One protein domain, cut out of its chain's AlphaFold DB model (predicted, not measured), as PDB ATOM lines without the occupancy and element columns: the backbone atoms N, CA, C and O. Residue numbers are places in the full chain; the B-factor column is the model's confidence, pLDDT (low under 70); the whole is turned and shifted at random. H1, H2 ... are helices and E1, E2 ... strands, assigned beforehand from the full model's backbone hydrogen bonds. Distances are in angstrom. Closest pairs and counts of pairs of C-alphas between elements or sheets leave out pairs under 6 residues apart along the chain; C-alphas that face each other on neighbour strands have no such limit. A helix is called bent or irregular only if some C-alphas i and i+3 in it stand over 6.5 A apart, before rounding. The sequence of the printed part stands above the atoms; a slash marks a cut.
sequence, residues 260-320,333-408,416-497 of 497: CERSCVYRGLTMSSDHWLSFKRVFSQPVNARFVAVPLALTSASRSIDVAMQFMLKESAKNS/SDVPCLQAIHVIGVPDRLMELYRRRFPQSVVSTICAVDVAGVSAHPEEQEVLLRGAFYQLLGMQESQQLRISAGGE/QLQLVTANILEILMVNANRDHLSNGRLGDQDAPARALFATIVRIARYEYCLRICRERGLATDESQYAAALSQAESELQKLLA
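Overview. This is residues 260 to 320, 333 to 408 and 416 to 497 of the 497 residues of an uncharacterized protein of Macrostomum lignano (UniProt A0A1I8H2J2). What does the model look like? A twisted sheet of six strands curls round helix H2, and at the end of the sheet far from H2 the long hairpin of helices H4 and H5, with H3 next to H4, meets it by grazing contacts of H4. H1 packs on the sheet at E5. How is it made up? The printed part has 219 residues with five named helices and six named strands, along the chain E1, H1, E2, H2, E3, H3, E4, E5, E6, H4 and H5; the class is mixed, helices and strands, and in the branched sheet the neighbours E3 and E6 are parallel while the other neighbour pairs are antiparallel. How large is it? It is compact, with a radius of gyration of the C-alphas of 18.9 A and spans of 60 by 43 by 28 A.

Along the chain. What comes before the first cut? E1, residues 263 to 271, begins at C-alpha (162.812, 215.814, 214.839); H1 is residues 273 to 283. E2, residues 291 to 302, bends by 105 degrees at residue 296, and H2 is residues 305 to 320. What follows? E3 is residues 335 to 344, 28.0 A long, H3 residues 348 to 357 and E4 residues 368 to 370. E5, residues 382 to 405, bends by 153 degrees at residue 386 and spans 19.5 A; E6, residues 416 to 430, spans 36.2 A. Where does it end? H4, residues 437 to 471, spans 39.8 A and is irregular, C-alphas 441 and 444 being 9.1 A apart, with a kink of 120 degrees near residue 444. H5, residues 475 to 496, spans 31.4 A and ends at C-alpha (163.278, 242.841, 201.158).

Arrangement. How do the strands pair? E1 and E3 are antiparallel, N 265 to O 341 at 2.9 A, and E3 and E6 parallel, N 338 to O 423 at 2.8 A. E5 has three antiparallel neighbours: E2 on one side, N 292 to O 390 at 2.8 A, and on the other side E4, its hairpin partner, N 369 to O 384 at 3.0 A, and E6, N 396 to O 424 at 2.9 A. Which helices are on the sheet? H2 is on it, its closest C-alphas to E1 being Met 312 and Gly 268, 4.3 A; H1 is on it at a height of 7.3 A, with C-alphas Phe 283 and Leu 392 of E5 closest, 6.5 A. H4 only grazes it with residues 457 to 469. How do the other helices stand? H4 and H5 touch as a helical hairpin, C-alphas Cys 469 and Glu 478 at 5.3 A, a shallow tilt of 27 degrees, opposite ways; H3 touches residues 449 to 456 of H4 alone, C-alphas Leu 350 and Ile 456 at 6.0 A. Every O i to N i+4 pair is within hydrogen-bond range in H1, H2 and H5, 5 of 6 in H3 and 23 of 31 in H4.

Size, cuts and confidence. Where are the cuts? Residues 321 to 332 and 409 to 415 are not printed; C-alphas 320 and 333 are 9.2 A apart, 408 and 416 12.8 A. Which link is long, and where is confidence low? E4 to E5 is long, with 11 residues; pLDDT is under 70 at residues 294 to 296, 319 to 320, 405 to 408, 416 and 437 to 440.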
ATOM      1  N   CYS A 260     169.120 217.838 213.654       81.00
ATOM      2  CA  CYS A 260     167.887 217.744 214.441       81.00
ATOM      3  C   CYS A 260     166.717 218.466 213.749       81.00
ATOM      4  O   CYS A 260     165.673 218.712 214.351       81.00
ATOM      5  N   GLU A 261     166.875 218.878 212.489       75.50
ATOM      6  CA  GLU A 261     165.794 219.536 211.769       75.50
ATOM      7  C   GLU A 261     164.656 218.548 211.500       75.50
ATOM      8  O   GLU A 261     164.847 217.503 210.883       75.50
ATOM      9  N   ARG A 262     163.446 218.918 211.933       78.38
ATOM     10  CA  ARG A 262     162.218 218.114 211.822       78.38
ATOM     11  C   ARG A 262     162.223 216.848 212.686       78.38
ATOM     12  O   ARG A 262     161.553 215.878 212.340       78.38
ATOM     13  N   SER A 263     162.916 216.867 213.822       87.00
ATOM     14  CA  SER A 263     162.812 215.814 214.839       87.00
ATOM     15  C   SER A 263     161.888 216.215 215.990       87.00
ATOM     16  O   SER A 263     161.698 217.398 216.272       87.00
ATOM     17  N   CYS A 264     161.345 215.221 216.690       94.75
ATOM     18  CA  CYS A 264     160.820 215.398 218.040       94.75
ATOM     19  C   CYS A 264     161.874 214.876 219.020       94.75
ATOM     20  O   CYS A 264     162.378 213.771 218.825       94.75
ATOM     21  N   VAL A 265     162.219 215.669 220.030       96.56
ATOM     22  CA  VAL A 265     163.092 215.258 221.137       96.56
ATOM     23  C   VAL A 265     162.326 215.378 222.445       96.56
ATOM     24  O   VAL A 265     161.345 216.117 222.537       96.56
ATOM     25  N   TYR A 266     162.754 214.637 223.454       96.69
ATOM     26  CA  TYR A 266     162.001 214.429 224.677       96.69
ATOM     27  C   TYR A 266     162.828 214.824 225.887       96.69
ATOM     28  O   TYR A 266     163.988 214.445 226.007       96.69
ATOM     29  N   ARG A 267     162.221 215.547 226.821       95.69
ATOM     30  CA  ARG A 267     162.818 215.807 228.130       95.69
ATOM     31  C   ARG A 267     161.839 215.367 229.200       95.69
ATOM     32  O   ARG A 267     160.723 215.872 229.250       95.69
ATOM     33  N   GLY A 268     162.246 214.425 230.036       94.56
ATOM     34  CA  GLY A 268     161.469 214.048 231.206       94.56
ATOM     35  C   GLY A 268     161.984 214.782 232.427       94.56
ATOM     36  O   GLY A 268     163.195 214.886 232.612       94.56
ATOM     37  N   LEU A 269     161.060 215.314 233.215       93.38
ATOM     38  CA  LEU A 269     161.366 216.093 234.404       93.38
ATOM     39  C   LEU A 269     160.214 216.060 235.406       93.38
ATOM     40  O   LEU A 269     159.106 215.630 235.081       93.38
ATOM     41  N   THR A 270     160.447 216.570 236.604       91.25
ATOM     42  CA  THR A 270     159.382 216.890 237.564       91.25
ATOM     43  C   THR A 270     159.125 218.389 237.637       91.25
ATOM     44  O   THR A 270     160.055 219.189 237.606       91.25
ATOM     45  N   MET A 271     157.857 218.787 237.730       87.62
ATOM     46  CA  MET A 271     157.454 220.193 237.726       87.62
ATOM     47  C   MET A 271     156.473 220.475 238.857       87.62
ATOM     48  O   MET A 271     155.480 219.765 238.978       87.62
ATOM     49  N   SER A 272     156.678 221.543 239.626       86.81
ATOM     50  CA  SER A 272     155.694 221.935 240.639       86.81
ATOM     51  C   SER A 272     154.348 222.323 240.016       86.81
ATOM     52  O   SER A 272     154.258 222.786 238.869       86.81
ATOM     53  N   SER A 273     153.281 222.175 240.801       85.25
ATOM     54  CA  SER A 273     151.922 222.526 240.374       85.25
ATOM     55  C   SER A 273     151.803 223.991 239.930       85.25
ATOM     56  O   SER A 273     151.157 224.281 238.921       85.25
ATOM     57  N   ASP A 274     152.494 224.912 240.604       85.56
ATOM     58  CA  ASP A 274     152.518 226.339 240.256       85.56
ATOM     59  C   ASP A 274     153.130 226.617 238.879       85.56
ATOM     60  O   ASP A 274     152.622 227.442 238.103       85.56
ATOM     61  N   HIS A 275     154.197 225.905 238.522       84.56
ATOM     62  CA  HIS A 275     154.809 226.039 237.205       84.56
ATOM     63  C   HIS A 275     153.907 225.469 236.113       84.56
ATOM     64  O   HIS A 275     153.714 226.111 235.076       84.56
ATOM     65  N   TRP A 276     153.261 224.329 236.366       89.12
ATOM     66  CA  TRP A 276     152.282 223.763 235.439       89.12
ATOM     67  C   TRP A 276     151.093 224.712 235.207       89.12
ATOM     68  O   TRP A 276     150.696 224.969 234.065       89.12
ATOM     69  N   LEU A 277     150.565 225.321 236.274       88.94
ATOM     70  CA  LEU A 277     149.521 226.346 236.185       88.94
ATOM     71  C   LEU A 277     149.992 227.591 235.420       88.94
ATOM     72  O   LEU A 277     149.202 228.228 234.720       88.94
ATOM     73  N   SER A 278     151.271 227.944 235.514       87.00
ATOM     74  CA  SER A 278     151.857 229.051 234.753       87.00
ATOM     75  C   SER A 278     151.886 228.761 233.253       87.00
ATOM     76  O   SER A 278     151.433 229.595 232.466       87.00
ATOM     77  N   PHE A 279     152.270 227.545 232.858       89.88
ATOM     78  CA  PHE A 279     152.146 227.093 231.472       89.88
ATOM     79  C   PHE A 279     150.698 227.119 230.983       89.88
ATOM     80  O   PHE A 279     150.437 227.646 229.902       89.88
ATOM     81  N   LYS A 280     149.742 226.647 231.794       91.69
ATOM     82  CA  LYS A 280     148.310 226.705 231.455       91.69
ATOM     83  C   LYS A 280     147.824 228.133 231.210       91.69
ATOM     84  O   LYS A 280     147.087 228.374 230.256       91.69
ATOM     85  N   ARG A 281     148.241 229.086 232.053       91.25
ATOM     86  CA  ARG A 281     147.892 230.510 231.908       91.25
ATOM     87  C   ARG A 281     148.447 231.123 230.629       91.25
ATOM     88  O   ARG A 281     147.788 231.977 230.043       91.25
ATOM     89  N   VAL A 282     149.641 230.714 230.205       89.12
ATOM     90  CA  VAL A 282     150.214 231.168 228.934       89.12
ATOM     91  C   VAL A 282     149.546 230.474 227.760       89.12
ATOM     92  O   VAL A 282     149.191 231.141 226.796       89.12
ATOM     93  N   PHE A 283     149.276 229.174 227.850       92.50
ATOM     94  CA  PHE A 283     148.583 228.432 226.802       92.50
ATOM     95  C   PHE A 283     147.153 228.939 226.549       92.50
ATOM     96  O   PHE A 283     146.673 228.863 225.423       92.50
ATOM     97  N   SER A 284     146.484 229.517 227.551       91.38
ATOM     98  CA  SER A 284     145.163 230.134 227.373       91.38
ATOM     99  C   SER A 284     145.185 231.510 226.692       91.38
ATOM    100  O   SER A 284     144.124 232.021 226.331       91.38
ATOM    101  N   GLN A 285     146.360 232.115 226.483       92.75
ATOM    102  CA  GLN A 285     146.493 233.380 225.754       92.75
ATOM    103  C   GLN A 285     146.292 233.192 224.235       92.75
ATOM    104  O   GLN A 285     146.337 232.065 223.729       92.75
ATOM    105  N   PRO A 286     146.106 234.279 223.463       90.62
ATOM    106  CA  PRO A 286     146.166 234.224 222.002       90.62
ATOM    107  C   PRO A 286     147.512 233.682 221.502       90.62
ATOM    108  O   PRO A 286     148.533 233.816 222.177       90.62
ATOM    109  N   VAL A 287     147.539 233.077 220.309       91.31
ATOM    110  CA  VAL A 287     148.701 232.295 219.826       91.31
ATOM    111  C   VAL A 287     150.020 233.078 219.790       91.31
ATOM    112  O   VAL A 287     151.089 232.504 219.994       91.31
ATOM    113  N   ASN A 288     149.954 234.397 219.582       86.06
ATOM    114  CA  ASN A 288     151.110 235.299 219.562       86.06
ATOM    115  C   ASN A 288     151.728 235.542 220.952       86.06
ATOM    116  O   ASN A 288     152.889 235.931 221.030       86.06
ATOM    117  N   ALA A 289     150.977 235.293 222.024       86.62
ATOM    118  CA  ALA A 289     151.406 235.442 223.411       86.62
ATOM    119  C   ALA A 289     151.795 234.103 224.065       86.62
ATOM    120  O   ALA A 289     152.256 234.093 225.203       86.62
ATOM    121  N   ARG A 290     151.677 232.969 223.355       90.12
ATOM    122  CA  ARG A 290     152.071 231.632 223.849       90.12
ATOM    123  C   ARG A 290     153.565 231.321 223.670       90.12
ATOM    124  O   ARG A 290     153.952 230.158 223.533       90.12
ATOM    125  N   PHE A 291     154.399 232.355 223.609       84.69
ATOM    126  CA  PHE A 291     155.842 232.226 223.444       84.69
ATOM    127  C   PHE A 291     156.535 232.267 224.805       84.69
ATOM    128  O   PHE A 291     156.308 233.180 225.595       84.69
ATOM    129  N   VAL A 292     157.395 231.287 225.058       83.06
ATOM    130  CA  VAL A 292     158.172 231.148 226.290       83.06
ATOM    131  C   VAL A 292     159.644 231.254 225.926       83.06
ATOM    132  O   VAL A 292     160.119 230.543 225.040       83.06
ATOM    133  N   ALA A 293     160.365 232.152 226.593       75.44
ATOM    134  CA  ALA A 293     161.773 232.398 226.324       75.44
ATOM    135  C   ALA A 293     162.600 232.354 227.610       75.44
ATOM    136  O   ALA A 293     162.376 233.156 228.511       75.44
ATOM    137  N   VAL A 294     163.604 231.480 227.653       69.44
ATOM    138  CA  VAL A 294     164.688 231.502 228.646       69.44
ATOM    139  C   VAL A 294     166.002 231.585 227.878       69.44
ATOM    140  O   VAL A 294     166.557 230.563 227.455       69.44
ATOM    141  N   PRO A 295     166.477 232.808 227.590       65.62
ATOM    142  CA  PRO A 295     167.709 232.983 226.843       65.62
ATOM    143  C   PRO A 295     168.892 232.404 227.630       65.62
ATOM    144  O   PRO A 295     168.897 232.451 228.855       65.62
ATOM    145  N   LEU A 296     169.903 231.883 226.925       68.62
ATOM    146  CA  LEU A 296     171.149 231.330 227.497       68.62
ATOM    147  C   LEU A 296     170.996 230.061 228.352       68.62
ATOM    148  O   LEU A 296     172.002 229.479 228.745       68.62
ATOM    149  N   ALA A 297     169.770 229.589 228.585       74.25
ATOM    150  CA  ALA A 297     169.548 228.276 229.167       74.25
ATOM    151  C   ALA A 297     170.120 227.188 228.250       74.25
ATOM    152  O   ALA A 297     169.857 227.185 227.046       74.25
ATOM    153  N   LEU A 298     170.856 226.250 228.838       86.62
ATOM    154  CA  LEU A 298     171.175 224.974 228.214       86.62
ATOM    155  C   LEU A 298     170.212 223.935 228.773       86.62
ATOM    156  O   LEU A 298     170.001 223.858 229.983       86.62
ATOM    157  N   THR A 299     169.558 223.204 227.884       89.06
ATOM    158  CA  THR A 299     168.562 222.197 228.232       89.06
ATOM    159  C   THR A 299     168.911 220.894 227.540       89.06
ATOM    160  O   THR A 299     168.898 220.831 226.316       89.06
ATOM    161  N   SER A 300     169.167 219.855 228.323       92.31
ATOM    162  CA  SER A 300     169.351 218.503 227.809       92.31
ATOM    163  C   SER A 300     168.000 217.859 227.501       92.31
ATOM    164  O   SER A 300     167.065 217.907 228.308       92.31
ATOM    165  N   ALA A 301     167.892 217.278 226.312       95.44
ATOM    166  CA  ALA A 301     166.790 216.429 225.875       95.44
ATOM    167  C   ALA A 301     167.369 215.154 225.248       95.44
ATOM    168  O   ALA A 301     168.552 215.097 224.945       95.44
ATOM    169  N   SER A 302     166.549 214.136 225.017       95.94
ATOM    170  CA  SER A 302     166.944 212.890 224.361       95.94
ATOM    171  C   SER A 302     166.137 212.670 223.087       95.94
ATOM    172  O   SER A 302     164.963 213.035 223.004       95.94
ATOM    173  N   ARG A 303     166.732 212.019 222.087       94.94
ATOM    174  CA  ARG A 303     165.970 211.474 220.948       94.94
ATOM    175  C   ARG A 303     165.075 210.301 221.355       94.94
ATOM    176  O   ARG A 303     164.090 210.023 220.674       94.94
ATOM    177  N   SER A 304     165.389 209.639 222.465       93.75
ATOM    178  CA  SER A 304     164.642 208.500 222.984       93.75
ATOM    179  C   SER A 304     163.625 208.937 224.038       93.75
ATOM    180  O   SER A 304     163.975 209.442 225.106       93.75
ATOM    181  N   ILE A 305     162.342 208.693 223.753       92.81
ATOM    182  CA  ILE A 305     161.264 208.899 224.728       92.81
ATOM    183  C   ILE A 305     161.463 208.026 225.974       92.81
ATOM    184  O   ILE A 305     161.230 208.501 227.082       92.81
ATOM    185  N   ASP A 306     161.959 206.794 225.811       90.88
ATOM    186  CA  ASP A 306     162.215 205.878 226.925       90.88
ATOM    187  C   ASP A 306     163.279 206.453 227.872       90.88
ATOM    188  O   ASP A 306     163.076 206.470 229.085       90.88
ATOM    189  N   VAL A 307     164.380 206.991 227.330       92.62
ATOM    190  CA  VAL A 307     165.438 207.641 228.128       92.62
ATOM    191  C   VAL A 307     164.874 208.847 228.878       92.62
ATOM    192  O   VAL A 307     165.046 208.956 230.091       92.62
ATOM    193  N   ALA A 308     164.132 209.722 228.192       94.38
ATOM    194  CA  ALA A 308     163.496 210.876 228.821       94.38
ATOM    195  C   ALA A 308     162.552 210.457 229.963       94.38
ATOM    196  O   ALA A 308     162.613 211.010 231.061       94.38
ATOM    197  N   MET A 309     161.721 209.436 229.754       92.69
ATOM    198  CA  MET A 309     160.836 208.919 230.796       92.69
ATOM    199  C   MET A 309     161.604 208.321 231.984       92.69
ATOM    200  O   MET A 309     161.171 208.489 233.125       92.69
ATOM    201  N   GLN A 310     162.752 207.674 231.760       91.06
ATOM    202  CA  GLN A 310     163.607 207.203 232.855       91.06
ATOM    203  C   GLN A 310     164.133 208.367 233.702       91.06
ATOM    204  O   GLN A 310     164.144 208.256 234.927       91.06
ATOM    205  N   PHE A 311     164.524 209.488 233.088       91.12
ATOM    206  CA  PHE A 311     164.918 210.696 233.825       91.12
ATOM    207  C   PHE A 311     163.775 211.251 234.679       91.12
ATOM    208  O   PHE A 311     163.963 211.462 235.874       91.12
ATOM    209  N   MET A 312     162.575 211.375 234.107       92.38
ATOM    210  CA  MET A 312     161.374 211.805 234.836       92.38
ATOM    211  C   MET A 312     161.095 210.924 236.064       92.38
ATOM    212  O   MET A 312     160.806 211.432 237.147       92.38
ATOM    213  N   LEU A 313     161.198 209.599 235.913       89.38
ATOM    214  CA  LEU A 313     160.995 208.652 237.012       89.38
ATOM    215  C   LEU A 313     162.076 208.772 238.091       89.38
ATOM    216  O   LEU A 313     161.753 208.755 239.279       89.38
ATOM    217  N   LYS A 314     163.347 208.919 237.691       87.94
ATOM    218  CA  LYS A 314     164.468 209.127 238.619       87.94
ATOM    219  C   LYS A 314     164.292 210.412 239.431       87.94
ATOM    220  O   LYS A 314     164.537 210.389 240.633       87.94
ATOM    221  N   GLU A 315     163.868 211.511 238.806       85.50
ATOM    222  CA  GLU A 315     163.587 212.768 239.515       85.50
ATOM    223  C   GLU A 315     162.396 212.630 240.469       85.50
ATOM    224  O   GLU A 315     162.503 212.981 241.641       85.50
ATOM    225  N   SER A 316     161.308 212.004 240.013       85.50
ATOM    226  CA  SER A 316     160.115 211.771 240.844       85.50
ATOM    227  C   SER A 316     160.431 210.951 242.098       85.50
ATOM    228  O   SER A 316     159.915 211.230 243.180       85.50
ATOM    229  N   ALA A 317     161.306 209.947 241.973       84.62
ATOM    230  CA  ALA A 317     161.721 209.118 243.097       84.62
ATOM    231  C   ALA A 317     162.520 209.913 244.145       84.62
ATOM    232  O   ALA A 317     162.251 209.763 245.338       84.62
ATOM    233  N   LYS A 318     163.441 210.793 243.722       78.88
ATOM    234  CA  LYS A 318     164.235 211.641 244.634       78.88
ATOM    235  C   LYS A 318     163.345 212.545 245.490       78.88
ATOM    236  O   LYS A 318     163.520 212.607 246.702       78.88
ATOM    237  N   ASN A 319     162.329 213.152 244.881       69.56
ATOM    238  CA  ASN A 319     161.441 214.077 245.592       69.56
ATOM    239  C   ASN A 319     160.525 213.344 246.592       69.56
ATOM    240  O   ASN A 319     160.076 213.929 247.574       69.56
ATOM    241  N   SER A 320     160.277 212.043 246.387       66.88
ATOM    242  CA  SER A 320     159.508 211.221 247.330       66.88
ATOM    243  C   SER A 320     160.304 210.824 248.581       66.88
ATOM    244  O   SER A 320     159.735 210.769 249.672       66.88
ATOM    245  N   SER A 333     153.192 219.286 245.588       71.69
ATOM    246  CA  SER A 333     153.760 218.053 245.043       71.69
ATOM    247  C   SER A 333     154.232 218.314 243.615       71.69
ATOM    248  O   SER A 333     153.426 218.699 242.756       71.69
ATOM    249  N   ASP A 334     155.513 218.077 243.350       84.25
ATOM    250  CA  ASP A 334     156.020 218.024 241.988       84.25
ATOM    251  C   ASP A 334     155.314 216.915 241.201       84.25
ATOM    252  O   ASP A 334     155.169 215.783 241.666       84.25
ATOM    253  N   VAL A 335     154.859 217.246 239.994       85.44
ATOM    254  CA  VAL A 335     154.189 216.319 239.086       85.44
ATOM    255  C   VAL A 335     155.146 215.868 237.978       85.44
ATOM    256  O   VAL A 335     155.854 216.703 237.401       85.44
ATOM    257  N   PRO A 336     155.170 214.566 237.631       92.94
ATOM    258  CA  PRO A 336     155.924 214.072 236.484       92.94
ATOM    259  C   PRO A 336     155.465 214.757 235.193       92.94
ATOM    260  O   PRO A 336     154.266 214.844 234.910       92.94
ATOM    261  N   CYS A 337     156.416 215.236 234.396       95.00
ATOM    262  CA  CYS A 337     156.164 215.950 233.156       95.00
ATOM    263  C   CYS A 337     157.100 215.464 232.045       95.00
ATOM    264  O   CYS A 337     158.322 215.440 232.193       95.00
ATOM    265  N   LEU A 338     156.516 215.115 230.901       96.50
ATOM    266  CA  LEU A 338     157.237 214.835 229.670       96.50
ATOM    267  C   LEU A 338     157.091 216.020 228.717       96.50
ATOM    268  O   LEU A 338     155.991 216.383 228.304       96.50
ATOM    269  N   GLN A 339     158.214 216.598 228.317       96.44
ATOM    270  CA  GLN A 339     158.257 217.619 227.284       96.44
ATOM    271  C   GLN A 339     158.504 216.959 225.937       96.44
ATOM    272  O   GLN A 339     159.544 216.334 225.741       96.44
ATOM    273  N   ALA A 340     157.560 217.119 225.014       97.00
ATOM    274  CA  ALA A 340     157.722 216.751 223.616       97.00
ATOM    275  C   ALA A 340     158.098 218.010 222.825       97.00
ATOM    276  O   ALA A 340     157.297 218.934 222.666       97.00
ATOM    277  N   ILE A 341     159.346 218.062 222.371       96.88
ATOM    278  CA  ILE A 341     159.969 219.247 221.787       96.88
ATOM    279  C   ILE A 341     160.120 219.019 220.288       96.88
ATOM    280  O   ILE A 341     161.001 218.295 219.824       96.88
ATOM    281  N   HIS A 342     159.261 219.663 219.512       97.06
ATOM    282  CA  HIS A 342     159.366 219.687 218.063       97.06
ATOM    283  C   HIS A 342     160.476 220.656 217.658       97.06
ATOM    284  O   HIS A 342     160.373 221.856 217.904       97.06
ATOM    285  N   VAL A 343     161.524 220.148 217.018       96.44
ATOM    286  CA  VAL A 343     162.660 220.942 216.543       96.44
ATOM    287  C   VAL A 343     162.547 221.114 215.032       96.44
ATOM    288  O   VAL A 343     162.480 220.134 214.291       96.44
ATOM    289  N   ILE A 344     162.530 222.357 214.550       96.62
ATOM    290  CA  ILE A 344     162.444 222.663 213.112       96.62
ATOM    291  C   ILE A 344     163.567 223.584 212.656       96.62
ATOM    292  O   ILE A 344     163.932 224.507 213.372       96.62
ATOM    293  N   GLY A 345     164.087 223.377 211.449       95.06
ATOM    294  CA  GLY A 345     164.941 224.363 210.783       95.06
ATOM    295  C   GLY A 345     164.120 225.491 210.154       95.06
ATOM    296  O   GLY A 345     162.898 225.385 209.998       95.06
ATOM    297  N   VAL A 346     164.792 226.569 209.750       95.50
ATOM    298  CA  VAL A 346     164.185 227.568 208.858       95.50
ATOM    299  C   VAL A 346     164.222 227.012 207.431       95.50
ATOM    300  O   VAL A 346     165.296 226.622 206.981       95.50
ATOM    301  N   PRO A 347     163.097 226.979 206.692       95.62
ATOM    302  CA  PRO A 347     163.083 226.480 205.322       95.62
ATOM    303  C   PRO A 347     164.120 227.159 204.419       95.62
ATOM    304  O   PRO A 347     164.242 228.387 204.438       95.62
ATOM    305  N   ASP A 348     164.778 226.379 203.554       95.62
ATOM    306  CA  ASP A 348     165.843 226.861 202.659       95.62
ATOM    307  C   ASP A 348     165.429 228.079 201.838       95.62
ATOM    308  O   ASP A 348     166.188 229.038 201.742       95.62
ATOM    309  N   ARG A 349     164.186 228.105 201.338       97.38
ATOM    310  CA  ARG A 349     163.652 229.246 200.576       97.38
ATOM    311  C   ARG A 349     163.700 230.569 201.348       97.38
ATOM    312  O   ARG A 349     163.872 231.618 200.746       97.38
ATOM    313  N   LEU A 350     163.530 230.541 202.670       97.88
ATOM    314  CA  LEU A 350     163.587 231.740 203.508       97.88
ATOM    315  C   LEU A 350     165.035 232.079 203.876       97.88
ATOM    316  O   LEU A 350     165.415 233.251 203.893       97.88
ATOM    317  N   MET A 351     165.857 231.056 204.121       96.44
ATOM    318  CA  MET A 351     167.289 231.224 204.362       96.44
ATOM    319  C   MET A 351     168.023 231.787 203.144       96.44
ATOM    320  O   MET A 351     168.924 232.606 203.306       96.44
ATOM    321  N   GLU A 352     167.634 231.403 201.931       97.00
ATOM    322  CA  GLU A 352     168.184 231.934 200.684       97.00
ATOM    323  C   GLU A 352     167.894 233.432 200.540       97.00
ATOM    324  O   GLU A 352     168.800 234.206 200.233       97.00
ATOM    325  N   LEU A 353     166.669 233.871 200.858       97.38
ATOM    326  CA  LEU A 353     166.318 235.297 200.882       97.38
ATOM    327  C   LEU A 353     167.201 236.076 201.864       97.38
ATOM    328  O   LEU A 353     167.708 237.146 201.522       97.38
ATOM    329  N   TYR A 354     167.420 235.521 203.059       96.69
ATOM    330  CA  TYR A 354     168.281 236.126 204.071       96.69
ATOM    331  C   TYR A 354     169.742 236.210 203.620       96.69
ATOM    332  O   TYR A 354     170.325 237.294 203.637       96.69
ATOM    333  N   ARG A 355     170.323 235.093 203.164       95.38
ATOM    334  CA  ARG A 355     171.721 235.020 202.706       95.38
ATOM    335  C   ARG A 355     171.971 235.918 201.497       95.38
ATOM    336  O   ARG A 355     173.023 236.538 201.413       95.38
ATOM    337  N   ARG A 356     170.997 236.052 200.592       96.19
ATOM    338  CA  ARG A 356     171.094 236.973 199.451       96.19
ATOM    339  C   ARG A 356     171.178 238.434 199.894       96.19
ATOM    340  O   ARG A 356     171.889 239.212 199.267       96.19
ATOM    341  N   ARG A 357     170.454 238.819 200.953       95.38
ATOM    342  CA  ARG A 357     170.479 240.192 201.480       95.38
ATOM    343  C   ARG A 357     171.699 240.459 202.363       95.38
ATOM    344  O   ARG A 357     172.267 241.544 202.282       95.38
ATOM    345  N   PHE A 358     172.104 239.482 203.173       93.81
ATOM    346  CA  PHE A 358     173.207 239.588 204.131       93.81
ATOM    347  C   PHE A 358     174.206 238.429 203.957       93.81
ATOM    348  O   PHE A 358     174.298 237.567 204.832       93.81
ATOM    349  N   PRO A 359     174.981 238.397 202.856       90.94
ATOM    350  CA  PRO A 359     175.871 237.273 202.538       90.94
ATOM    351  C   PRO A 359     177.021 237.100 203.533       90.94
ATOM    352  O   PRO A 359     177.555 236.009 203.676       90.94
ATOM    353  N   GLN A 360     177.387 238.169 204.242       86.88
ATOM    354  CA  GLN A 360     178.407 238.142 205.292       86.88
ATOM    355  C   GLN A 360     177.861 237.662 206.646       86.88
ATOM    356  O   GLN A 360     178.629 237.506 207.590       86.88
ATOM    357  N   SER A 361     176.542 237.471 206.776       88.38
ATOM    358  CA  SER A 361     175.946 237.037 208.034       88.38
ATOM    359  C   SER A 361     175.995 235.521 208.182       88.38
ATOM    360  O   SER A 361     175.525 234.782 207.318       88.38
ATOM    361  N   VAL A 362     176.480 235.061 209.332       86.69
ATOM    362  CA  VAL A 362     176.512 233.647 209.703       86.69
ATOM    363  C   VAL A 362     175.245 233.292 210.478       86.69
ATOM    364  O   VAL A 362     174.952 233.866 211.528       86.69
ATOM    365  N   VAL A 363     174.493 232.318 209.972       89.25
ATOM    366  CA  VAL A 363     173.376 231.691 210.690       89.25
ATOM    367  C   VAL A 363     173.745 230.243 210.951       89.25
ATOM    368  O   VAL A 363     174.169 229.533 210.045       89.25
ATOM    369  N   SER A 364     173.573 229.819 212.195       87.94
ATOM    370  CA  SER A 364     173.940 228.496 212.684       87.94
ATOM    371  C   SER A 364     172.723 227.733 213.193       87.94
ATOM    372  O   SER A 364     171.697 228.325 213.526       87.94
ATOM    373  N   THR A 365     172.855 226.415 213.290       89.44
ATOM    374  CA  THR A 365     171.843 225.490 213.823       89.44
ATOM    375  C   THR A 365     172.265 224.953 215.195       89.44
ATOM    376  O   THR A 365     172.021 223.796 215.526       89.44
ATOM    377  N   ILE A 366     172.942 225.789 215.996       91.06
ATOM    378  CA  ILE A 366     173.441 225.405 217.330       91.06
ATOM    379  C   ILE A 366     172.363 225.430 218.418       91.06
ATOM    380  O   ILE A 366     172.652 225.130 219.569       91.06
ATOM    381  N   CYS A 367     171.136 225.836 218.085       91.44
ATOM    382  CA  CYS A 367     170.033 225.900 219.041       91.44
ATOM    383  C   CYS A 367     169.570 224.495 219.457       91.44
ATOM    384  O   CYS A 367     169.097 224.334 220.572       91.44
ATOM    385  N   ALA A 368     169.718 223.482 218.606       94.12
ATOM    386  CA  ALA A 368     169.451 222.088 218.941       94.12
ATOM    387  C   ALA A 368     170.472 221.187 218.243       94.12
ATOM    388  O   ALA A 368     170.438 221.038 217.019       94.12
ATOM    389  N   VAL A 369     171.376 220.592 219.020       95.44
ATOM    390  CA  VAL A 369     172.506 219.814 218.498       95.44
ATOM    391  C   VAL A 369     172.496 218.431 219.121       95.44
ATOM    392  O   VAL A 369     172.497 218.311 220.340       95.44
ATOM    393  N   ASP A 370     172.477 217.389 218.294       95.19
ATOM    394  CA  ASP A 370     172.744 216.024 218.751       95.19
ATOM    395  C   ASP A 370     174.212 215.936 219.166       95.19
ATOM    396  O   ASP A 370     175.096 216.099 218.325       95.19
ATOM    397  N   VAL A 371     174.455 215.728 220.460       95.62
ATOM    398  CA  VAL A 371     175.793 215.671 221.065       95.62
ATOM    399  C   VAL A 371     176.176 214.254 221.484       95.62
ATOM    400  O   VAL A 371     177.238 214.066 222.074       95.62
ATOM    401  N   ALA A 372     175.384 213.235 221.136       93.75
ATOM    402  CA  ALA A 372     175.625 211.856 221.558       93.75
ATOM    403  C   ALA A 372     177.025 211.355 221.155       93.75
ATOM    404  O   ALA A 372     177.688 210.663 221.922       93.75
ATOM    405  N   GLY A 373     177.524 211.768 219.983       91.38
ATOM    406  CA  GLY A 373     178.857 211.396 219.490       91.38
ATOM    407  C   GLY A 373     180.034 211.922 220.326       91.38
ATOM    408  O   GLY A 373     181.104 211.312 220.321       91.38
ATOM    409  N   VAL A 374     179.844 213.018 221.067       93.25
ATOM    410  CA  VAL A 374     180.883 213.663 221.899       93.25
ATOM    411  C   VAL A 374     180.561 213.640 223.395       93.25
ATOM    412  O   VAL A 374     181.406 214.008 224.207       93.25
ATOM    413  N   SER A 375     179.371 213.162 223.758       93.75
ATOM    414  CA  SER A 375     178.913 213.019 225.136       93.75
ATOM    415  C   SER A 375     179.700 211.942 225.895       93.75
ATOM    416  O   SER A 375     180.168 210.946 225.321       93.75
ATOM    417  N   ALA A 376     179.816 212.139 227.209       92.19
ATOM    418  CA  ALA A 376     180.241 211.124 228.167       92.19
ATOM    419  C   ALA A 376     179.230 209.960 228.265       92.19
ATOM    420  O   ALA A 376     179.633 208.846 228.598       92.19
ATOM    421  N   HIS A 377     177.969 210.205 227.887       93.06
ATOM    422  CA  HIS A 377     176.839 209.271 227.917       93.06
ATOM    423  C   HIS A 377     176.177 209.143 226.529       93.06
ATOM    424  O   HIS A 377     175.049 209.599 226.317       93.06
ATOM    425  N   PRO A 378     176.865 208.557 225.526       91.50
ATOM    426  CA  PRO A 378     176.329 208.427 224.165       91.50
ATOM    427  C   PRO A 378     174.995 207.661 224.097       91.50
ATOM    428  O   PRO A 378     174.174 207.919 223.215       91.50
ATOM    429  N   GLU A 379     174.765 206.731 225.023       92.44
ATOM    430  CA  GLU A 379     173.544 205.933 225.150       92.44
ATOM    431  C   GLU A 379     172.294 206.765 225.460       92.44
ATOM    432  O   GLU A 379     171.183 206.347 225.132       92.44
ATOM    433  N   GLU A 380     172.455 207.958 226.037       93.56
ATOM    434  CA  GLU A 380     171.335 208.846 226.351       93.56
ATOM    435  C   GLU A 380     170.780 209.547 225.107       93.56
ATOM    436  O   GLU A 380     169.690 210.121 225.159       93.56
ATOM    437  N   GLN A 381     171.485 209.465 223.970       94.81
ATOM    438  CA  GLN A 381     171.102 210.093 222.700       94.81
ATOM    439  C   GLN A 381     170.765 211.581 222.880       94.81
ATOM    440  O   GLN A 381     169.730 212.069 222.409       94.81
ATOM    441  N   GLU A 382     171.619 212.271 223.638       95.25
ATOM    442  CA  GLU A 382     171.379 213.639 224.067       95.25
ATOM    443  C   GLU A 382     171.352 214.611 222.881       95.25
ATOM    444  O   GLU A 382     172.231 214.631 222.015       95.25
ATOM    445  N   VAL A 383     170.338 215.469 222.887       96.06
ATOM    446  CA  VAL A 383     170.241 216.674 222.078       96.06
ATOM    447  C   VAL A 383     170.312 217.865 223.021       96.06
ATOM    448  O   VAL A 383     169.387 218.112 223.797       96.06
ATOM    449  N   LEU A 384     171.408 218.616 222.932       95.25
ATOM    450  CA  LEU A 384     171.601 219.824 223.716       95.25
ATOM    451  C   LEU A 384     170.844 220.985 223.065       95.25
ATOM    452  O   LEU A 384     171.102 221.360 221.917       95.25
ATOM    453  N   LEU A 385     169.894 221.549 223.808       92.94
ATOM    454  CA  LEU A 385     169.082 222.687 223.397       92.94
ATOM    455  C   LEU A 385     169.670 223.976 223.976       92.94
ATOM    456  O   LEU A 385     169.646 224.202 225.189       92.94
ATOM    457  N   ARG A 386     170.193 224.834 223.100       90.06
ATOM    458  CA  ARG A 386     170.775 226.134 223.445       90.06
ATOM    459  C   ARG A 386     169.746 227.236 223.267       90.06
ATOM    460  O   ARG A 386     169.359 227.577 222.150       90.06
ATOM    461  N   GLY A 387     169.394 227.868 224.380       81.12
ATOM    462  CA  GLY A 387     168.375 228.904 224.456       81.12
ATOM    463  C   GLY A 387     166.980 228.306 224.315       81.12
ATOM    464  O   GLY A 387     166.579 227.856 223.245       81.12
ATOM    465  N   ALA A 388     166.205 228.346 225.390       72.38
ATOM    466  CA  ALA A 388     164.830 227.874 225.374       72.38
ATOM    467  C   ALA A 388     163.935 228.934 224.722       72.38
ATOM    468  O   ALA A 388     163.462 229.835 225.404       72.38
ATOM    469  N   PHE A 389     163.720 228.861 223.409       86.25
ATOM    470  CA  PHE A 389     162.766 229.712 222.690       86.25
ATOM    471  C   PHE A 389     161.632 228.851 222.153       86.25
ATOM    472  O   PHE A 389     161.724 228.285 221.061       86.25
ATOM    473  N   TYR A 390     160.564 228.757 222.937       91.75
ATOM    474  CA  TYR A 390     159.492 227.806 222.719       91.75
ATOM    475  C   TYR A 390     158.179 228.481 222.359       91.75
ATOM    476  O   TYR A 390     157.777 229.479 222.948       91.75
ATOM    477  N   GLN A 391     157.470 227.888 221.411       94.69
ATOM    478  CA  GLN A 391     156.054 228.140 221.187       94.69
ATOM    479  C   GLN A 391     155.265 226.975 221.781       94.69
ATOM    480  O   GLN A 391     155.516 225.828 221.412       94.69
ATOM    481  N   LEU A 392     154.312 227.250 222.674       95.44
ATOM    482  CA  LEU A 392     153.456 226.192 223.214       95.44
ATOM    483  C   LEU A 392     152.490 225.690 222.133       95.44
ATOM    484  O   LEU A 392     151.791 226.490 221.502       95.44
ATOM    485  N   LEU A 393     152.451 224.370 221.938       95.81
ATOM    486  CA  LEU A 393     151.584 223.696 220.966       95.81
ATOM    487  C   LEU A 393     150.418 222.965 221.631       95.81
ATOM    488  O   LEU A 393     149.320 222.938 221.079       95.81
ATOM    489  N   GLY A 394     150.649 222.373 222.801       95.44
ATOM    490  CA  GLY A 394     149.653 221.560 223.484       95.44
ATOM    491  C   GLY A 394     150.032 221.252 224.923       95.44
ATOM    492  O   GLY A 394     151.203 221.277 225.300       95.44
ATOM    493  N   MET A 395     149.013 220.967 225.725       95.81
ATOM    494  CA  MET A 395     149.155 220.513 227.103       95.81
ATOM    495  C   MET A 395     148.172 219.372 227.333       95.81
ATOM    496  O   MET A 395     146.991 219.506 227.008       95.81
ATOM    497  N   GLN A 396     148.652 218.267 227.892       95.56
ATOM    498  CA  GLN A 396     147.831 217.114 228.248       95.56
ATOM    499  C   GLN A 396     148.090 216.755 229.707       95.56
ATOM    500  O   GLN A 396     149.235 216.753 230.153       95.56
ATOM    501  N   GLU A 397     147.031 216.466 230.453       94.25
ATOM    502  CA  GLU A 397     147.132 216.136 231.875       94.25
ATOM    503  C   GLU A 397     146.926 214.652 232.110       94.25
ATOM    504  O   GLU A 397     146.130 214.020 231.410       94.25
ATOM    505  N   SER A 398     147.621 214.129 233.120       90.06
ATOM    506  CA  SER A 398     147.406 212.784 233.659       90.06
ATOM    507  C   SER A 398     147.380 211.686 232.586       90.06
ATOM    508  O   SER A 398     146.552 210.777 232.630       90.06
ATOM    509  N   GLN A 399     148.278 211.777 231.605       93.31
ATOM    510  CA  GLN A 399     148.393 210.797 230.533       93.31
ATOM    511  C   GLN A 399     149.070 209.534 231.052       93.31
ATOM    512  O   GLN A 399     150.086 209.610 231.741       93.31
ATOM    513  N   GLN A 400     148.525 208.370 230.697       91.31
ATOM    514  CA  GLN A 400     149.172 207.093 230.979       91.31
ATOM    515  C   GLN A 400     150.172 206.762 229.877       91.31
ATOM    516  O   GLN A 400     149.808 206.538 228.724       91.31
ATOM    517  N   LEU A 401     151.443 206.719 230.252       88.12
ATOM    518  CA  LEU A 401     152.561 206.407 229.383       88.12
ATOM    519  C   LEU A 401     153.095 205.012 229.708       88.12
ATOM    520  O   LEU A 401     153.175 204.620 230.872       88.12
ATOM    521  N   ARG A 402     153.478 204.266 228.671       86.31
ATOM    522  CA  ARG A 402     154.109 202.948 228.801       86.31
ATOM    523  C   ARG A 402     155.610 203.098 228.648       86.31
ATOM    524  O   ARG A 402     156.054 203.571 227.610       86.31
ATOM    525  N   ILE A 403     156.364 202.662 229.653       81.44
ATOM    526  CA  ILE A 403     157.826 202.650 229.613       81.44
ATOM    527  C   ILE A 403     158.352 201.221 229.605       81.44
ATOM    528  O   ILE A 403     157.874 200.360 230.347       81.44
ATOM    529  N   SER A 404     159.365 200.985 228.779       73.94
ATOM    530  CA  SER A 404     160.167 199.769 228.848       73.94
ATOM    531  C   SER A 404     161.076 199.818 230.081       73.94
ATOM    532  O   SER A 404     162.087 200.521 230.075       73.94
ATOM    533  N   ALA A 405     160.753 199.073 231.139       61.72
ATOM    534  CA  ALA A 405     161.673 198.885 232.257       61.72
ATOM    535  C   ALA A 405     162.715 197.816 231.876       61.72
ATOM    536  O   ALA A 405     162.392 196.634 231.753       61.72
ATOM    537  N   GLY A 406     163.961 198.240 231.638       55.53
ATOM    538  CA  GLY A 406     165.098 197.355 231.356       55.53
ATOM    539  C   GLY A 406     166.095 197.965 230.369       55.53
ATOM    540  O   GLY A 406     165.713 198.375 229.274       55.53
ATOM    541  N   GLY A 407     167.372 198.031 230.759       51.16
ATOM    542  CA  GLY A 407     168.458 198.494 229.890       51.16
ATOM    543  C   GLY A 407     168.670 197.574 228.684       51.16
ATOM    544  O   GLY A 407     168.309 196.400 228.712       51.16
ATOM    545  N   GLU A 408     169.282 198.099 227.623       50.75
ATOM    546  CA  GLU A 408     169.573 197.396 226.360       50.75
ATOM    547  C   GLU A 408     170.677 196.324 226.480       50.75
ATOM    548  O   GLU A 408     171.465 196.123 225.563       50.75
ATOM    549  N   GLN A 416     159.513 194.446 231.126       63.66
ATOM    550  CA  GLN A 416     158.261 194.738 231.815       63.66
ATOM    551  C   GLN A 416     157.824 196.146 231.418       63.66
ATOM    552  O   GLN A 416     158.573 197.113 231.564       63.66
ATOM    553  N   LEU A 417     156.615 196.253 230.869       75.19
ATOM    554  CA  LEU A 417     156.000 197.542 230.589       75.19
ATOM    555  C   LEU A 417     155.434 198.091 231.893       75.19
ATOM    556  O   LEU A 417     154.508 197.513 232.463       75.19
ATOM    557  N   GLN A 418     155.980 199.209 232.358       82.25
ATOM    558  CA  GLN A 418     155.424 199.943 233.487       82.25
ATOM    559  C   GLN A 418     154.511 201.057 232.963       82.25
ATOM    560  O   GLN A 418     154.847 201.753 232.004       82.25
ATOM    561  N   LEU A 419     153.343 201.217 233.588       85.69
ATOM    562  CA  LEU A 419     152.448 202.347 233.346       85.69
ATOM    563  C   LEU A 419     152.816 203.497 234.283       85.69
ATOM    564  O   LEU A 419     152.944 203.301 235.492       85.69
ATOM    565  N   VAL A 420     152.973 204.691 233.721       86.75
ATOM    566  CA  VAL A 420     153.338 205.911 234.444       86.75
ATOM    567  C   VAL A 420     152.350 207.007 234.083       86.75
ATOM    568  O   VAL A 420     152.118 207.261 232.904       86.75
ATOM    569  N   THR A 421     151.788 207.679 235.084       91.19
ATOM    570  CA  THR A 421     150.955 208.863 234.862       91.19
ATOM    571  C   THR A 421     151.840 210.103 234.816       91.19
ATOM    572  O   THR A 421     152.562 210.372 235.775       91.19
ATOM    573  N   ALA A 422     151.778 210.865 233.726       93.81
ATOM    574  CA  ALA A 422     152.539 212.099 233.560       93.81
ATOM    575  C   ALA A 422     151.737 213.167 232.811       93.81
ATOM    576  O   ALA A 422     150.853 212.870 232.006       93.81
ATOM    577  N   ASN A 423     152.078 214.428 233.050       95.38
ATOM    578  CA  ASN A 423     151.631 215.528 232.207       95.38
ATOM    579  C   ASN A 423     152.507 215.603 230.949       95.38
ATOM    580  O   ASN A 423     153.698 215.306 231.005       95.38
ATOM    581  N   ILE A 424     151.936 216.009 229.816       96.62
ATOM    582  CA  ILE A 424     152.675 216.208 228.565       96.62
ATOM    583  C   ILE A 424     152.628 217.681 228.188       96.62
ATOM    584  O   ILE A 424     151.548 218.253 228.018       96.62
ATOM    585  N   LEU A 425     153.803 218.281 228.024       96.50
ATOM    586  CA  LEU A 425     153.967 219.630 227.499       96.50
ATOM    587  C   LEU A 425     154.540 219.553 226.083       96.50
ATOM    588  O   LEU A 425     155.688 219.159 225.886       96.50
ATOM    589  N   GLU A 426     153.753 219.952 225.092       97.19
ATOM    590  CA  GLU A 426     154.185 219.964 223.698       97.19
ATOM    591  C   GLU A 426     154.622 221.365 223.285       97.19
ATOM    592  O   GLU A 426     153.848 222.327 223.359       97.19
ATOM    593  N   ILE A 427     155.861 221.476 222.814       96.25
ATOM    594  CA  ILE A 427     156.487 222.752 222.473       96.25
ATOM    595  C   ILE A 427     157.208 222.685 221.133       96.25
ATOM    596  O   ILE A 427     157.643 221.629 220.685       96.25
ATOM    597  N   LEU A 428     157.335 223.838 220.486       96.38
ATOM    598  CA  LEU A 428     158.061 224.014 219.234       96.38
ATOM    599  C   LEU A 428     159.272 224.911 219.443       96.38
ATOM    600  O   LEU A 428     159.142 226.014 219.970       96.38
ATOM    601  N   MET A 429     160.412 224.471 218.929       94.81
ATOM    602  CA  MET A 429     161.666 225.204 218.887       94.81
ATOM    603  C   MET A 429     162.151 225.338 217.442       94.81
ATOM    604  O   MET A 429     162.175 224.365 216.688       94.81
ATOM    605  N   VAL A 430     162.567 226.545 217.052       94.56
ATOM    606  CA  VAL A 430     163.221 226.770 215.755       94.56
ATOM    607  C   VAL A 430     164.732 226.699 215.950       94.56
ATOM    608  O   VAL A 430     165.310 227.527 216.653       94.56
ATOM    609  N   ASN A 431     165.375 225.721 215.321       94.25
ATOM    610  CA  ASN A 431     166.812 225.519 215.342       94.25
ATOM    611  C   ASN A 431     167.533 226.470 214.378       94.25
ATOM    612  O   ASN A 431     168.040 226.063 213.336       94.25
ATOM    613  N   ALA A 432     167.545 227.757 214.709       91.69
ATOM    614  CA  ALA A 432     168.305 228.752 213.969       91.69
ATOM    615  C   ALA A 432     168.816 229.843 214.912       91.69
ATOM    616  O   ALA A 432     168.076 230.358 215.751       91.69
ATOM    617  N   ASN A 433     170.080 230.222 214.743       89.06
ATOM    618  CA  ASN A 433     170.760 231.203 215.571       89.06
ATOM    619  C   ASN A 433     171.625 232.147 214.732       89.06
ATOM    620  O   ASN A 433     172.504 231.709 213.992       89.06
ATOM    621  N   ARG A 434     171.431 233.451 214.928       87.12
ATOM    622  CA  ARG A 434     172.256 234.527 214.350       87.12
ATOM    623  C   ARG A 434     173.262 235.096 215.365       87.12
ATOM    624  O   ARG A 434     173.911 236.106 215.123       87.12
ATOM    625  N   ASP A 435     173.372 234.515 216.549       73.12
ATOM    626  CA  ASP A 435     174.243 235.024 217.609       73.12
ATOM    627  C   ASP A 435     175.677 234.491 217.442       73.12
ATOM    628  O   ASP A 435     176.100 233.612 218.186       73.12
ATOM    629  N   HIS A 436     176.371 234.977 216.405       74.19
ATOM    630  CA  HIS A 436     177.732 234.592 216.007       74.19
ATOM    631  C   HIS A 436     178.660 235.821 216.016       74.19
ATOM    632  O   HIS A 436     178.222 236.908 215.628       74.19
ATOM    633  N   LEU A 437     179.933 235.667 216.412       69.25
ATOM    634  CA  LEU A 437     180.907 236.769 216.520       69.25
ATOM    635  C   LEU A 437     181.025 237.608 215.241       69.25
ATOM    636  O   LEU A 437     180.943 238.836 215.287       69.25
ATOM    637  N   SER A 438     181.161 236.955 214.085       67.19
ATOM    638  CA  SER A 438     181.277 237.640 212.790       67.19
ATOM    639  C   SER A 438     180.044 238.465 212.405       67.19
ATOM    640  O   SER A 438     180.187 239.425 211.651       67.19
ATOM    641  N   ASN A 439     178.863 238.222 212.989       63.75
ATOM    642  CA  ASN A 439     177.694 239.079 212.752       63.75
ATOM    643  C   ASN A 439     177.836 240.473 213.373       63.75
ATOM    644  O   ASN A 439     177.224 241.415 212.874       63.75
ATOM    645  N   GLY A 440     178.685 240.639 214.393       64.81
ATOM    646  CA  GLY A 440     179.045 241.960 214.919       64.81
ATOM    647  C   GLY A 440     179.752 242.853 213.890       64.81
ATOM    648  O   GLY A 440     179.797 244.067 214.063       64.81
ATOM    649  N   ARG A 441     180.256 242.278 212.787       72.50
ATOM    650  CA  ARG A 441     180.938 242.999 211.699       72.50
ATOM    651  C   ARG A 441     179.982 243.651 210.695       72.50
ATOM    652  O   ARG A 441     180.439 244.369 209.815       72.50
ATOM    653  N   LEU A 442     178.670 243.430 210.817       81.81
ATOM    654  CA  LEU A 442     177.673 243.997 209.900       81.81
ATOM    655  C   LEU A 442     177.451 245.508 210.091       81.81
ATOM    656  O   LEU A 442     176.805 246.127 209.245       81.81
ATOM    657  N   GLY A 443     177.968 246.105 211.170       86.19
ATOM    658  CA  GLY A 443     177.832 247.540 211.443       86.19
ATOM    659  C   GLY A 443     176.368 247.986 211.392       86.19
ATOM    660  O   GLY A 443     175.498 247.358 211.998       86.19
ATOM    661  N   ASP A 444     176.080 249.017 210.598       89.56
ATOM    662  CA  ASP A 444     174.731 249.577 210.425       89.56
ATOM    663  C   ASP A 444     173.716 248.581 209.825       89.56
ATOM    664  O   ASP A 444     172.505 248.780 209.929       89.56
ATOM    665  N   GLN A 445     174.183 247.481 209.219       91.25
ATOM    666  CA  GLN A 445     173.328 246.413 208.690       91.25
ATOM    667  C   GLN A 445     172.913 245.384 209.754       91.25
ATOM    668  O   GLN A 445     172.071 244.531 209.465       91.25
ATOM    669  N   ASP A 446     173.442 245.442 210.984       88.44
ATOM    670  CA  ASP A 446     173.106 244.467 212.032       88.44
ATOM    671  C   ASP A 446     171.615 244.510 212.400       88.44
ATOM    672  O   ASP A 446     170.965 243.467 212.453       88.44
ATOM    673  N   ALA A 447     171.043 245.703 212.593       90.44
ATOM    674  CA  ALA A 447     169.630 245.850 212.941       90.44
ATOM    675  C   ALA A 447     168.679 245.386 211.811       90.44
ATOM    676  O   ALA A 447     167.801 244.563 212.095       90.44
ATOM    677  N   PRO A 448     168.861 245.801 210.538       94.00
ATOM    678  CA  PRO A 448     168.114 245.243 209.407       94.00
ATOM    679  C   PRO A 448     168.229 243.718 209.285       94.00
ATOM    680  O   PRO A 448     167.228 243.035 209.066       94.00
ATOM    681  N   ALA A 449     169.428 243.165 209.480       93.56
ATOM    682  CA  ALA A 449     169.647 241.724 209.437       93.56
ATOM    683  C   ALA A 449     168.932 240.996 210.580       93.56
ATOM    684  O   ALA A 449     168.291 239.973 210.350       93.56
ATOM    685  N   ARG A 450     168.961 241.530 211.806       91.81
ATOM    686  CA  ARG A 450     168.182 240.973 212.923       91.81
ATOM    687  C   ARG A 450     166.687 240.991 212.641       91.81
ATOM    688  O   ARG A 450     166.032 239.988 212.918       91.81
ATOM    689  N   ALA A 451     166.167 242.089 212.092       94.62
ATOM    690  CA  ALA A 451     164.759 242.200 211.731       94.62
ATOM    691  C   ALA A 451     164.381 241.128 210.701       94.62
ATOM    692  O   ALA A 451     163.517 240.303 210.981       94.62
ATOM    693  N   LEU A 452     165.107 241.048 209.578       96.75
ATOM    694  CA  LEU A 452     164.840 240.052 208.537       96.75
ATOM    695  C   LEU A 452     164.941 238.616 209.068       96.75
ATOM    696  O   LEU A 452     164.063 237.799 208.790       96.75
ATOM    697  N   PHE A 453     165.976 238.314 209.859       96.00
ATOM    698  CA  PHE A 453     166.158 236.998 210.473       96.00
ATOM    699  C   PHE A 453     164.991 236.632 211.402       96.00
ATOM    700  O   PHE A 453     164.437 235.534 211.315       96.00
ATOM    701  N   ALA A 454     164.576 237.557 212.271       94.00
ATOM    702  CA  ALA A 454     163.443 237.348 213.164       94.00
ATOM    703  C   ALA A 454     162.147 237.090 212.378       94.00
ATOM    704  O   ALA A 454     161.383 236.187 212.733       94.00
ATOM    705  N   THR A 455     161.923 237.821 211.283       97.62
ATOM    706  CA  THR A 455     160.753 237.645 210.417       97.62
ATOM    707  C   THR A 455     160.738 236.263 209.755       97.62
ATOM    708  O   THR A 455     159.707 235.592 209.807       97.62
ATOM    709  N   ILE A 456     161.860 235.771 209.206       97.88
ATOM    710  CA  ILE A 456     161.901 234.431 208.583       97.88
ATOM    711  C   ILE A 456     161.745 233.292 209.598       97.88
ATOM    712  O   ILE A 456     161.057 232.310 209.317       97.88
ATOM    713  N   VAL A 457     162.306 233.435 210.805       95.75
ATOM    714  CA  VAL A 457     162.115 232.479 211.909       95.75
ATOM    715  C   VAL A 457     160.647 232.438 212.337       95.75
ATOM    716  O   VAL A 457     160.102 231.368 212.617       95.75
ATOM    717  N   ARG A 458     159.983 233.598 212.373       95.69
ATOM    718  CA  ARG A 458     158.560 233.709 212.705       95.69
ATOM    719  C   ARG A 458     157.675 233.039 211.650       95.69
ATOM    720  O   ARG A 458     156.768 232.306 212.028       95.69
ATOM    721  N   ILE A 459     157.971 233.221 210.361       98.12
ATOM    722  CA  ILE A 459     157.266 232.533 209.265       98.12
ATOM    723  C   ILE A 459     157.413 231.014 209.406       98.12
ATOM    724  O   ILE A 459     156.405 230.316 209.473       98.12
ATOM    725  N   ALA A 460     158.645 230.504 209.549       97.19
ATOM    726  CA  ALA A 460     158.905 229.070 209.708       97.19
ATOM    727  C   ALA A 460     158.103 228.453 210.869       97.19
ATOM    728  O   ALA A 460     157.502 227.384 210.742       97.19
ATOM    729  N   ARG A 461     158.052 229.166 211.998       96.69
ATOM    730  CA  ARG A 461     157.269 228.780 213.173       96.69
ATOM    731  C   ARG A 461     155.772 228.736 212.877       96.69
ATOM    732  O   ARG A 461     155.129 227.739 213.190       96.69
ATOM    733  N   TYR A 462     155.212 229.798 212.298       97.62
ATOM    734  CA  TYR A 462     153.776 229.883 212.033       97.62
ATOM    735  C   TYR A 462     153.312 228.875 210.989       97.62
ATOM    736  O   TYR A 462     152.248 228.293 211.167       97.62
ATOM    737  N   GLU A 463     154.115 228.588 209.966       97.81
ATOM    738  CA  GLU A 463     153.823 227.515 209.011       97.81
ATOM    739  C   GLU A 463     153.711 226.153 209.700       97.81
ATOM    740  O   GLU A 463     152.780 225.389 209.434       97.81
ATOM    741  N   TYR A 464     154.633 225.860 210.620       97.38
ATOM    742  CA  TYR A 464     154.590 224.621 211.382       97.38
ATOM    743  C   TYR A 464     153.375 224.568 212.310       97.38
ATOM    744  O   TYR A 464     152.635 223.586 212.288       97.38
ATOM    745  N   CYS A 465     153.135 225.624 213.094       97.25
ATOM    746  CA  CYS A 465     151.984 225.689 213.991       97.25
ATOM    747  C   CYS A 465     150.661 225.560 213.234       97.25
ATOM    748  O   CYS A 465     149.793 224.797 213.647       97.25
ATOM    749  N   LEU A 466     150.526 226.244 212.096       97.69
ATOM    750  CA  LEU A 466     149.341 226.181 211.246       97.69
ATOM    751  C   LEU A 466     149.071 224.752 210.763       97.69
ATOM    752  O   LEU A 466     147.930 224.292 210.792       97.69
ATOM    753  N   ARG A 467     150.121 224.026 210.359       97.50
ATOM    754  CA  ARG A 467     150.018 222.611 209.988       97.50
ATOM    755  C   ARG A 467     149.527 221.754 211.159       97.50
ATOM    756  O   ARG A 467     148.585 220.992 210.977       97.50
ATOM    757  N   ILE A 468     150.104 221.921 212.350       96.56
ATOM    758  CA  ILE A 468     149.688 221.178 213.554       96.56
ATOM    759  C   ILE A 468     148.230 221.485 213.928       96.56
ATOM    760  O   ILE A 468     147.470 220.569 214.239       96.56
ATOM    761  N   CYS A 469     147.804 222.750 213.862       96.75
ATOM    762  CA  CYS A 469     146.417 223.131 214.134       96.75
ATOM    763  C   CYS A 469     145.438 222.458 213.163       96.75
ATOM    764  O   CYS A 469     144.408 221.957 213.608       96.75
ATOM    765  N   ARG A 470     145.780 222.381 211.869       97.44
ATOM    766  CA  ARG A 470     144.979 221.675 210.853       97.44
ATOM    767  C   ARG A 470     144.886 220.181 211.126       97.44
ATOM    768  O   ARG A 470     143.794 219.627 211.106       97.44
ATOM    769  N   GLU A 471     146.019 219.545 211.417       96.50
ATOM    770  CA  GLU A 471     146.088 218.115 211.742       96.50
ATOM    771  C   GLU A 471     145.236 217.764 212.978       96.50
ATOM    772  O   GLU A 471     144.693 216.665 213.057       96.50
ATOM    773  N   ARG A 472     145.073 218.707 213.918       96.19
ATOM    774  CA  ARG A 472     144.315 218.531 215.171       96.19
ATOM    775  C   ARG A 472     142.902 219.117 215.158       96.19
ATOM    776  O   ARG A 472     142.210 219.033 216.168       96.19
ATOM    777  N   GLY A 473     142.473 219.740 214.061       96.62
ATOM    778  CA  GLY A 473     141.159 220.388 213.977       96.62
ATOM    779  C   GLY A 473     140.983 221.598 214.911       96.62
ATOM    780  O   GLY A 473     139.869 221.888 215.345       96.62
ATOM    781  N   LEU A 474     142.061 222.320 215.235       95.88
ATOM    782  CA  LEU A 474     142.048 223.491 216.121       95.88
ATOM    783  C   LEU A 474     141.709 224.776 215.345       95.88
ATOM    784  O   LEU A 474     142.554 225.655 215.186       95.88
ATOM    785  N   ALA A 475     140.469 224.892 214.862       96.88
ATOM    786  CA  ALA A 475     140.046 225.944 213.924       96.88
ATOM    787  C   ALA A 475     140.324 227.387 214.404       96.88
ATOM    788  O   ALA A 475     140.719 228.248 213.614       96.88
ATOM    789  N   THR A 476     140.145 227.663 215.700       96.06
ATOM    790  CA  THR A 476     140.403 228.995 216.273       96.06
ATOM    791  C   THR A 476     141.883 229.367 216.201       96.06
ATOM    792  O   THR A 476     142.219 230.468 215.763       96.06
ATOM    793  N   ASP A 477     142.768 228.454 216.606       96.88
ATOM    794  CA  ASP A 477     144.213 228.679 216.557       96.88
ATOM    795  C   ASP A 477     144.713 228.689 215.106       96.88
ATOM    796  O   ASP A 477     145.564 229.506 214.764       96.88
ATOM    797  N   GLU A 478     144.140 227.849 214.235       97.75
ATOM    798  CA  GLU A 478     144.434 227.843 212.799       97.75
ATOM    799  C   GLU A 478     144.216 229.230 212.185       97.75
ATOM    800  O   GLU A 478     145.116 229.769 211.542       97.75
ATOM    801  N   SER A 479     143.049 229.837 212.425       97.88
ATOM    802  CA  SER A 479     142.720 231.176 211.924       97.88
ATOM    803  C   SER A 479     143.701 232.238 212.434       97.88
ATOM    804  O   SER A 479     144.190 233.068 211.662       97.88
ATOM    805  N   GLN A 480     144.067 232.180 213.720       97.38
ATOM    806  CA  GLN A 480     145.026 233.122 214.300       97.38
ATOM    807  C   GLN A 480     146.436 232.958 213.715       97.38
ATOM    808  O   GLN A 480     147.071 233.955 213.370       97.38
ATOM    809  N   TYR A 481     146.928 231.723 213.565       97.81
ATOM    810  CA  TYR A 481     148.231 231.476 212.944       97.81
ATOM    811  C   TYR A 481     148.239 231.842 211.459       97.81
ATOM    812  O   TYR A 481     149.240 232.373 210.987       97.81
ATOM    813  N   ALA A 482     147.140 231.630 210.729       98.25
ATOM    814  CA  ALA A 482     147.023 232.047 209.333       98.25
ATOM    815  C   ALA A 482     147.105 233.577 209.189       98.25
ATOM    816  O   ALA A 482     147.845 234.078 208.341       98.25
ATOM    817  N   ALA A 483     146.411 234.324 210.053       97.94
ATOM    818  CA  ALA A 483     146.498 235.784 210.082       97.94
ATOM    819  C   ALA A 483     147.914 236.270 210.447       97.94
ATOM    820  O   ALA A 483     148.464 237.147 209.779       97.94
ATOM    821  N   ALA A 484     148.534 235.667 211.467       96.19
ATOM    822  CA  ALA A 484     149.889 236.008 211.896       96.19
ATOM    823  C   ALA A 484     150.948 235.682 210.827       96.19
ATOM    824  O   ALA A 484     151.897 236.447 210.639       96.19
ATOM    825  N   LEU A 485     150.775 234.576 210.095       98.00
ATOM    826  CA  LEU A 485     151.608 234.204 208.953       98.00
ATOM    827  C   LEU A 485     151.492 235.238 207.833       98.00
ATOM    828  O   LEU A 485     152.511 235.774 207.407       98.00
ATOM    829  N   SER A 486     150.269 235.597 207.439       98.31
ATOM    830  CA  SER A 486     150.026 236.610 206.405       98.31
ATOM    831  C   SER A 486     150.655 237.967 206.755       98.31
ATOM    832  O   SER A 486     151.294 238.610 205.915       98.31
ATOM    833  N   GLN A 487     150.557 238.389 208.020       97.69
ATOM    834  CA  GLN A 487     151.228 239.597 208.503       97.69
ATOM    835  C   GLN A 487     152.756 239.480 208.403       97.69
ATOM    836  O   GLN A 487     153.419 240.422 207.962       97.69
ATOM    837  N   ALA A 488     153.324 238.338 208.802       97.38
ATOM    838  CA  ALA A 488     154.763 238.114 208.752       97.38
ATOM    839  C   ALA A 488     155.305 238.081 207.314       97.38
ATOM    840  O   ALA A 488     156.382 238.618 207.066       97.38
ATOM    841  N   GLU A 489     154.553 237.522 206.367       98.38
ATOM    842  CA  GLU A 489     154.880 237.542 204.939       98.38
ATOM    843  C   GLU A 489     154.840 238.964 204.365       98.38
ATOM    844  O   GLU A 489     155.740 239.351 203.619       98.38
ATOM    845  N   SER A 490     153.853 239.782 204.749       98.31
ATOM    846  CA  SER A 490     153.808 241.197 204.354       98.31
ATOM    847  C   SER A 490     155.015 241.977 204.883       98.31
ATOM    848  O   SER A 490     155.605 242.780 204.161       98.31
ATOM    849  N   GLU A 491     155.412 241.732 206.133       97.94
ATOM    850  CA  GLU A 491     156.610 242.334 206.723       97.94
ATOM    851  C   GLU A 491     157.890 241.878 206.013       97.94
ATOM    852  O   GLU A 491     158.752 242.707 205.728       97.94
ATOM    853  N   LEU A 492     157.984 240.594 205.652       98.25
ATOM    854  CA  LEU A 492     159.104 240.064 204.877       98.25
ATOM    855  C   LEU A 492     159.263 240.815 203.550       98.25
ATOM    856  O   LEU A 492     160.374 241.216 203.217       98.25
ATOM    857  N   GLN A 493     158.170 241.066 202.820       98.00
ATOM    858  CA  GLN A 493     158.235 241.835 201.571       98.00
ATOM    859  C   GLN A 493     158.737 243.268 201.794       98.00
ATOM    860  O   GLN A 493     159.535 243.761 201.006       98.00
ATOM    861  N   LYS A 494     158.329 243.922 202.891       97.75
ATOM    862  CA  LYS A 494     158.798 245.276 203.237       97.75
ATOM    863  C   LYS A 494     160.280 245.323 203.599       97.75
ATOM    864  O   LYS A 494     160.919 246.325 203.329       97.75
ATOM    865  N   LEU A 495     160.805 244.276 204.236       96.44
ATOM    866  CA  LEU A 495     162.221 244.184 204.614       96.44
ATOM    867  C   LEU A 495     163.134 243.798 203.440       96.44
ATOM    868  O   LEU A 495     164.349 243.984 203.524       96.44
ATOM    869  N   LEU A 496     162.564 243.212 202.382       94.94
ATOM    870  CA  LEU A 496     163.278 242.841 201.158       94.94
ATOM    871  C   LEU A 496     163.271 243.941 200.088       94.94
ATOM    872  O   LEU A 496     164.169 243.929 199.243       94.94
ATOM    873  N   ALA A 497     162.270 244.826 200.106       91.62
ATOM    874  CA  ALA A 497     162.218 246.046 199.297       91.62
ATOM    875  C   ALA A 497     163.251 247.070 199.787       91.62
ATOM    876  O   ALA A 497     163.864 247.728 198.915       91.62
TER     877      ALA A 497